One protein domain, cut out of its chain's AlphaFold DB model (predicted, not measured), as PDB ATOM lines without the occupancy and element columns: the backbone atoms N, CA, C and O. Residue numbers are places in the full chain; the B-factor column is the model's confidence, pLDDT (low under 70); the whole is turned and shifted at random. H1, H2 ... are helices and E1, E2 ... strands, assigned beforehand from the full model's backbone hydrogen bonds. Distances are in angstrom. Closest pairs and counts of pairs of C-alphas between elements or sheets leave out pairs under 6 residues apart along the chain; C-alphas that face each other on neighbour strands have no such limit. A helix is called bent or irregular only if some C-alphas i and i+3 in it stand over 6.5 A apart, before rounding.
ATOM      1  N   TRP A 174     103.133  87.222 130.842       95.75
ATOM      2  CA  TRP A 174     101.971  87.014 129.975       95.75
ATOM      3  C   TRP A 174     101.153  85.772 130.367       95.75
ATOM      4  O   TRP A 174      99.929  85.833 130.336       95.75
ATOM      5  N   VAL A 175     101.802  84.689 130.819       95.75
ATOM      6  CA  VAL A 175     101.113  83.493 131.342       95.75
ATOM      7  C   VAL A 175     100.374  83.849 132.628       95.75
ATOM      8  O   VAL A 175      99.221  83.467 132.817       95.75
ATOM      9  N   ALA A 176     101.037  84.601 133.511       96.56
ATOM     10  CA  ALA A 176     100.450  85.024 134.774       96.56
ATOM     11  C   ALA A 176      99.184  85.867 134.566       96.56
ATOM     12  O   ALA A 176      98.185  85.652 135.251       96.56
ATOM     13  N   ASP A 177      99.213  86.793 133.608       96.75
ATOM     14  CA  ASP A 177      98.088  87.680 133.324       96.75
ATOM     15  C   ASP A 177      96.945  86.962 132.587       96.75
ATOM     16  O   ASP A 177      95.787  87.140 132.959       96.75
ATOM     17  N   GLU A 178      97.251  86.113 131.602       97.44
ATOM     18  CA  GLU A 178      96.248  85.362 130.832       97.44
ATOM     19  C   GLU A 178      95.487  84.350 131.701       97.44
ATOM     20  O   GLU A 178      94.262  84.257 131.622       97.44
ATOM     21  N   TYR A 179      96.197  83.639 132.581       96.56
ATOM     22  CA  TYR A 179      95.625  82.581 133.422       96.56
ATOM     23  C   TYR A 179      95.371  83.022 134.869       96.56
ATOM     24  O   TYR A 179      94.978  82.209 135.698       96.56
ATOM     25  N   SER A 180      95.557  84.309 135.180       95.44
ATOM     26  CA  SER A 180      95.373  84.875 136.526       95.44
ATOM     27  C   SER A 180      96.175  84.157 137.627       95.44
ATOM     28  O   SER A 180      95.714  84.044 138.762       95.44
ATOM     29  N   ILE A 181      97.395  83.713 137.316       96.25
ATOM     30  CA  ILE A 181      98.298  83.050 138.270       96.25
ATOM     31  C   ILE A 181      98.974  84.115 139.134       96.25
ATOM     32  O   ILE A 181      99.728  84.952 138.633       96.25
ATOM     33  N   ARG A 182      98.710  84.104 140.446       94.06
ATOM     34  CA  ARG A 182      99.241  85.107 141.392       94.06
ATOM     35  C   ARG A 182     100.078  84.493 142.502       94.06
ATOM     36  O   ARG A 182     100.908  85.181 143.092       94.06
ATOM     37  N   THR A 183      99.866  83.217 142.796       94.44
ATOM     38  CA  THR A 183     100.505  82.501 143.894       94.44
ATOM     39  C   THR A 183     101.036  81.149 143.433       94.44
ATOM     40  O   THR A 183     100.610  80.602 142.417       94.44
ATOM     41  N   ILE A 184     101.949  80.572 144.216       93.12
ATOM     42  CA  ILE A 184     102.462  79.221 143.959       93.12
ATOM     43  C   ILE A 184     101.355  78.156 144.008       93.12
ATOM     44  O   ILE A 184     101.447  77.153 143.312       93.12
ATOM     45  N   PHE A 185     100.288  78.391 144.771       93.75
ATOM     46  CA  PHE A 185      99.169  77.457 144.910       93.75
ATOM     47  C   PHE A 185      98.264  77.427 143.675       93.75
ATOM     48  O   PHE A 185      97.603  76.424 143.420       93.75
ATOM     49  N   ASP A 186      98.264  78.488 142.864       94.81
ATOM     50  CA  ASP A 186      97.517  78.499 141.602       94.81
ATOM     51  C   ASP A 186      98.132  77.519 140.587       94.81
ATOM     52  O   ASP A 186      97.430  76.968 139.741       94.81
ATOM     53  N   MET A 187      99.434  77.235 140.708       93.81
ATOM     54  CA  MET A 187     100.179  76.385 139.776       93.81
ATOM     55  C   MET A 187      99.624  74.962 139.689       93.81
ATOM     56  O   MET A 187      99.653  74.368 138.614       93.81
ATOM     57  N   GLU A 188      99.047  74.424 140.768       92.62
ATOM     58  CA  GLU A 188      98.450  73.082 140.758       92.62
ATOM     59  C   GLU A 188      97.367  72.946 139.674       92.62
ATOM     60  O   GLU A 188      97.259  71.900 139.042       92.62
ATOM     61  N   LYS A 189      96.605  74.012 139.397       93.44
ATOM     62  CA  LYS A 189      95.545  74.020 138.373       93.44
ATOM     63  C   LYS A 189      96.065  74.292 136.962       93.44
ATOM     64  O   LYS A 189      95.350  74.053 135.994       93.44
ATOM     65  N   HIS A 190      97.291  74.796 136.845       94.06
ATOM     66  CA  HIS A 190      97.868  75.309 135.602       94.06
ATOM     67  C   HIS A 190      99.115  74.539 135.150       94.06
ATOM     68  O   HIS A 190      99.829  74.990 134.255       94.06
ATOM     69  N   TRP A 191      99.368  73.357 135.719       92.75
ATOM     70  CA  TRP A 191     100.527  72.526 135.383       92.75
ATOM     71  C   TRP A 191     100.633  72.199 133.893       92.75
ATOM     72  O   TRP A 191     101.739  72.098 133.361       92.75
ATOM     73  N   GLU A 192      99.495  72.092 133.201       92.81
ATOM     74  CA  GLU A 192      99.451  71.750 131.779       92.81
ATOM     75  C   GLU A 192     100.112  72.791 130.877       92.81
ATOM     76  O   GLU A 192     100.596  72.437 129.803       92.81
ATOM     77  N   LEU A 193     100.189  74.046 131.331       92.38
ATOM     78  CA  LEU A 193     100.862  75.134 130.618       92.38
ATOM     79  C   LEU A 193     102.387  74.957 130.585       92.38
ATOM     80  O   LEU A 193     103.059  75.563 129.756       92.38
ATOM     81  N   PHE A 194     102.933  74.127 131.477       92.00
ATOM     82  CA  PHE A 194     104.371  73.951 131.682       92.00
ATOM     83  C   PHE A 194     104.846  72.538 131.315       92.00
ATOM     84  O   PHE A 194     105.859  72.080 131.833       92.00
ATOM     85  N   LYS A 195     104.117  71.806 130.462       90.00
ATOM     86  CA  LYS A 195     104.509  70.452 130.027       90.00
ATOM     87  C   LYS A 195     105.860  70.473 129.304       90.00
ATOM     88  O   LYS A 195     106.114  71.315 128.445       90.00
ATOM     89  N   GLY A 196     106.714  69.513 129.647       79.69
ATOM     90  CA  GLY A 196     107.981  69.293 128.958       79.69
ATOM     91  C   GLY A 196     107.806  68.469 127.680       79.69
ATOM     92  O   GLY A 196     106.795  67.784 127.524       79.69
ATOM     93  N   PRO A 197     108.806  68.467 126.783       74.12
ATOM     94  CA  PRO A 197     108.760  67.675 125.554       74.12
ATOM     95  C   PRO A 197     108.830  66.155 125.793       74.12
ATOM     96  O   PRO A 197     108.437  65.392 124.917       74.12
ATOM     97  N   GLU A 198     109.330  65.706 126.950       70.00
ATOM     98  CA  GLU A 198     109.561  64.279 127.231       70.00
ATOM     99  C   GLU A 198     108.393  63.563 127.930       70.00
ATOM    100  O   GLU A 198     108.173  62.380 127.687       70.00
ATOM    101  N   ASP A 199     107.655  64.248 128.810       65.75
ATOM    102  CA  ASP A 199     106.574  63.664 129.612       65.75
ATOM    103  C   ASP A 199     105.402  64.651 129.686       65.75
ATOM    104  O   ASP A 199     105.485  65.696 130.329       65.75
ATOM    105  N   GLY A 200     104.311  64.325 128.989       73.31
ATOM    106  CA  GLY A 200     103.105  65.152 128.918       73.31
ATOM    107  C   GLY A 200     102.137  64.950 130.086       73.31
ATOM    108  O   GLY A 200     101.056  65.538 130.072       73.31
ATOM    109  N   THR A 201     102.476  64.106 131.065       85.12
ATOM    110  CA  THR A 201     101.586  63.787 132.194       85.12
ATOM    111  C   THR A 201     101.724  64.751 133.369       85.12
ATOM    112  O   THR A 201     100.839  64.784 134.221       85.12
ATOM    113  N   ARG A 202     102.804  65.547 133.413       89.44
ATOM    114  CA  ARG A 202     103.090  66.544 134.456       89.44
ATOM    115  C   ARG A 202     103.759  67.792 133.883       89.44
ATOM    116  O   ARG A 202     104.369  67.751 132.816       89.44
ATOM    117  N   GLY A 203     103.655  68.902 134.608       92.38
ATOM    118  CA  GLY A 203     104.395  70.126 134.320       92.38
ATOM    119  C   GLY A 203     105.874  69.956 134.661       92.38
ATOM    120  O   GLY A 203     106.246  69.084 135.445       92.38
ATOM    121  N   VAL A 204     106.738  70.790 134.098       92.50
ATOM    122  CA  VAL A 204     108.171  70.813 134.394       92.50
ATOM    123  C   VAL A 204     108.484  72.012 135.271       92.50
ATOM    124  O   VAL A 204     108.169  73.152 134.938       92.50
ATOM    125  N   PHE A 205     109.126  71.739 136.402       91.69
ATOM    126  CA  PHE A 205     109.740  72.753 137.241       91.69
ATOM    127  C   PHE A 205     111.250  72.736 137.005       91.69
ATOM    128  O   PHE A 205     111.918  71.746 137.314       91.69
ATOM    129  N   HIS A 206     111.785  73.832 136.468       90.50
ATOM    130  CA  HIS A 206     113.221  74.007 136.278       90.50
ATOM    131  C   HIS A 206     113.877  74.418 137.596       90.50
ATOM    132  O   HIS A 206     113.643  75.509 138.115       90.50
ATOM    133  N   ASN A 207     114.670  73.509 138.148       89.44
ATOM    134  CA  ASN A 207     115.343  73.670 139.422       89.44
ATOM    135  C   ASN A 207     116.756  74.235 139.250       89.44
ATOM    136  O   ASN A 207     117.289  74.324 138.146       89.44
ATOM    137  N   CYS A 208     117.382  74.600 140.364       83.69
ATOM    138  CA  CYS A 208     118.772  75.017 140.372       83.69
ATOM    139  C   CYS A 208     119.721  73.914 139.888       83.69
ATOM    140  O   CYS A 208     119.433  72.732 140.083       83.69
ATOM    141  N   PRO A 209     120.889  74.298 139.350       78.69
ATOM    142  CA  PRO A 209     121.956  73.360 139.067       78.69
ATOM    143  C   PRO A 209     122.363  72.516 140.275       78.69
ATOM    144  O   PRO A 209     122.399  73.036 141.401       78.69
ATOM    145  N   PRO A 210     122.724  71.241 140.042       72.69
ATOM    146  CA  PRO A 210     123.204  70.360 141.094       72.69
ATOM    147  C   PRO A 210     124.394  70.968 141.846       72.69
ATOM    148  O   PRO A 210     125.280  71.577 141.246       72.69
ATOM    149  N   GLY A 211     124.419  70.792 143.169       71.00
ATOM    150  CA  GLY A 211     125.481  71.294 144.052       71.00
ATOM    151  C   GLY A 211     125.202  72.665 144.680       71.00
ATOM    152  O   GLY A 211     125.837  73.026 145.671       71.00
ATOM    153  N   GLY A 212     124.219  73.421 144.179       75.44
ATOM    154  CA  GLY A 212     123.693  74.597 144.880       75.44
ATOM    155  C   GLY A 212     122.612  74.210 145.888       75.44
ATOM    156  O   GLY A 212     121.760  73.391 145.582       75.44
ATOM    157  N   GLN A 213     122.550  74.842 147.066       82.69
ATOM    158  CA  GLN A 213     121.554  74.460 148.087       82.69
ATOM    159  C   GLN A 213     120.103  74.579 147.613       82.69
ATOM    160  O   GLN A 213     119.214  73.894 148.112       82.69
ATOM    161  N   CYS A 214     119.833  75.479 146.667       82.44
ATOM    162  CA  CYS A 214     118.488  75.617 146.137       82.44
ATOM    163  C   CYS A 214     118.028  74.366 145.374       82.44
ATOM    164  O   CYS A 214     116.823  74.126 145.341       82.44
ATOM    165  N   SER A 215     118.942  73.517 144.877       85.31
ATOM    166  CA  SER A 215     118.571  72.225 144.296       85.31
ATOM    167  C   SER A 215     117.976  71.272 145.336       85.31
ATOM    168  O   SER A 215     117.152  70.444 144.974       85.31
ATOM    169  N   GLU A 216     118.330  71.420 146.618       87.38
ATOM    170  CA  GLU A 216     117.776  70.643 147.738       87.38
ATOM    171  C   GLU A 216     116.534  71.310 148.350       87.38
ATOM    172  O   GLU A 216     115.541  70.648 148.646       87.38
ATOM    173  N   ILE A 217     116.557  72.637 148.515       89.19
ATOM    174  CA  ILE A 217     115.463  73.391 149.152       89.19
ATOM    175  C   ILE A 217     114.192  73.388 148.289       89.19
ATOM    176  O   ILE A 217     113.082  73.324 148.821       89.19
ATOM    177  N   ASN A 218     114.322  73.507 146.967       91.88
ATOM    178  CA  ASN A 218     113.168  73.638 146.076       91.88
ATOM    179  C   ASN A 218     112.293  72.371 146.020       91.88
ATOM    180  O   ASN A 218     111.076  72.527 146.121       91.88
ATOM    181  N   PRO A 219     112.854  71.146 145.949       91.81
ATOM    182  CA  PRO A 219     112.132  69.901 146.200       91.81
ATOM    183  C   PRO A 219     111.248  69.930 147.449       91.81
ATOM    184  O   PRO A 219     110.035  69.755 147.367       91.81
ATOM    185  N   VAL A 220     111.831  70.257 148.603       92.62
ATOM    186  CA  VAL A 220     111.099  70.288 149.877       92.62
ATOM    187  C   VAL A 220     109.964  71.318 149.836       92.62
ATOM    188  O   VAL A 220     108.866  71.059 150.325       92.62
ATOM    189  N   LYS A 221     110.188  72.479 149.205       92.62
ATOM    190  CA  LYS A 221     109.143  73.496 149.009       92.62
ATOM    191  C   LYS A 221     108.006  72.995 148.122       92.62
ATOM    192  O   LYS A 221     106.849  73.191 148.463       92.62
ATOM    193  N   LEU A 222     108.318  72.373 146.990       93.94
ATOM    194  CA  LEU A 222     107.307  71.852 146.071       93.94
ATOM    195  C   LEU A 222     106.493  70.722 146.706       93.94
ATOM    196  O   LEU A 222     105.299  70.627 146.438       93.94
ATOM    197  N   GLU A 223     107.107  69.888 147.547       93.62
ATOM    198  CA  GLU A 223     106.387  68.875 148.321       93.62
ATOM    199  C   GLU A 223     105.438  69.537 149.325       93.62
ATOM    200  O   GLU A 223     104.251  69.225 149.346       93.62
ATOM    201  N   ALA A 224     105.925  70.529 150.076       94.38
ATOM    202  CA  ALA A 224     105.113  71.295 151.022       94.38
ATOM    203  C   ALA A 224     103.970  72.092 150.361       94.38
ATOM    204  O   ALA A 224     102.987  72.413 151.026       94.38
ATOM    205  N   TYR A 225     104.092  72.425 149.074       94.56
ATOM    206  CA  TYR A 225     103.053  73.094 148.284       94.56
ATOM    207  C   TYR A 225     102.161  72.122 147.500       94.56
ATOM    208  O   TYR A 225     101.394  72.574 146.656       94.56
ATOM    209  N   ASP A 226     102.274  70.810 147.735       93.38
ATOM    210  CA  ASP A 226     101.531  69.760 147.024       93.38
ATOM    211  C   ASP A 226     101.781  69.697 145.498       93.38
ATOM    212  O   ASP A 226     101.089  68.990 144.762       93.38
ATOM    213  N   LEU A 227     102.834  70.352 145.002       93.88
ATOM    214  CA  LEU A 227     103.139  70.453 143.573       93.88
ATOM    215  C   LEU A 227     103.897  69.246 143.009       93.88
ATOM    216  O   LEU A 227     103.910  69.061 141.798       93.88
ATOM    217  N   TYR A 228     104.468  68.364 143.836       91.25
ATOM    218  CA  TYR A 228     105.120  67.126 143.356       91.25
ATOM    219  C   TYR A 228     104.176  66.174 142.605       91.25
ATOM    220  O   TYR A 228     104.610  65.357 141.787       91.25
ATOM    221  N   LYS A 229     102.873  66.278 142.888       89.88
ATOM    222  CA  LYS A 229     101.821  65.491 142.237       89.88
ATOM    223  C   LYS A 229     101.642  65.898 140.773       89.88
ATOM    224  O   LYS A 229     101.371  65.048 139.931       89.88
ATOM    225  N   THR A 230     101.810  67.184 140.479       92.44
ATOM    226  CA  THR A 230     101.492  67.799 139.183       92.44
ATOM    227  C   THR A 230     102.726  68.284 138.426       92.44
ATOM    228  O   THR A 230     102.658  68.439 137.210       92.44
ATOM    229  N   TYR A 231     103.871  68.442 139.099       92.69
ATOM    230  CA  TYR A 231     105.138  68.879 138.520       92.69
ATOM    231  C   TYR A 231     106.260  67.860 138.731       92.69
ATOM    232  O   TYR A 231     106.428  67.270 139.798       92.69
ATOM    233  N   LYS A 232     107.078  67.692 137.695       91.38
ATOM    234  CA  LYS A 232     108.364  67.004 137.733       91.38
ATOM    235  C   LYS A 232     109.469  68.044 137.909       91.38
ATOM    236  O   LYS A 232     109.570  68.983 137.121       91.38
ATOM    237  N   VAL A 233     110.314  67.844 138.915       90.50
ATOM    238  CA  VAL A 233     111.521  68.652 139.130       90.50
ATOM    239  C   VAL A 233     112.606  68.193 138.162       90.50
ATOM    240  O   VAL A 233     112.904  67.000 138.083       90.50
ATOM    241  N   VAL A 234     113.168  69.135 137.412       88.69
ATOM    242  CA  VAL A 234     114.292  68.907 136.504       88.69
ATOM    243  C   VAL A 234     115.382  69.902 136.858       88.69
ATOM    244  O   VAL A 234     115.172  71.109 136.753       88.69
ATOM    245  N   ASP A 235     116.538  69.400 137.275       83.38
ATOM    246  CA  ASP A 235     117.690  70.248 137.567       83.38
ATOM    247  C   ASP A 235     118.227  70.861 136.274       83.38
ATOM    248  O   ASP A 235     118.459  70.166 135.280       83.38
ATOM    249  N   SER A 236     118.396  72.182 136.274       73.81
ATOM    250  CA  SER A 236     119.018  72.880 135.157       73.81
ATOM    251  C   SER A 236     120.501  72.523 135.067       73.81
ATOM    252  O   SER A 236     121.209  72.436 136.063       73.81
TER     253      SER A 236
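AT A GLANCE: This is residues 174 to 236 of the 245 residues of the protein "OpuAC domain-containing protein" of Planctomyces sp (UniProt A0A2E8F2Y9). A two-stranded ribbon, E1 beside E2, forms the middle, with H3 over one face and H2 across the end where both strands begin; H1 lies beyond H2. The 63 printed residues run H1 H2 E1 H3 E2, a mixed class with a parallel sheet, compact at a radius of gyration of 11.9 A, spanning 35 by 25 by 22 A.

HOW THE PARTS SIT: E1, residues 203 to 207, and E2, residues 231 to 235, are parallel at 31 degrees; N 232 and O 203 are 2.8 A apart, within hydrogen-bond range. H3, residues 214 to 224, makes with them a strand-helix-strand unit, two parallel strands joined through a helix, with a right-handed crossover; its closest C-alphas to E1 are Ser 215 and Asn 207, 6.0 A. H2, residues 184 to 194, comes closest to E1 at C-alphas 194 and 203, 4.6 A. H2 is apart from H3, and only just from H1, residues 174 to 178, at 8.4 A. Every O i to N i+4 pair is within range in H1, 5 of 7 in H3, and 1 of 7 in H2, against 5 of 8 O i to N i+3 pairs.

IN THESE COORDINATES: H1 begins at C-alpha 174 (101.971, 87.014, 129.975); E2 ends at C-alpha 235 (117.690, 70.248, 137.567). H3 is 14.9 A long, H2 13.5 A, E2 12.7 A, E1 12.6 A and H1 6.0 A. H2 is irregular: C-alphas 189 and 192 are 8.0 A apart.

THE WHOLE: The farthest C-alphas, Glu 178 and Gly 211, are 35.0 A apart. The printed part has no cut and no long link; residue 199 is under 70 in pLDDT.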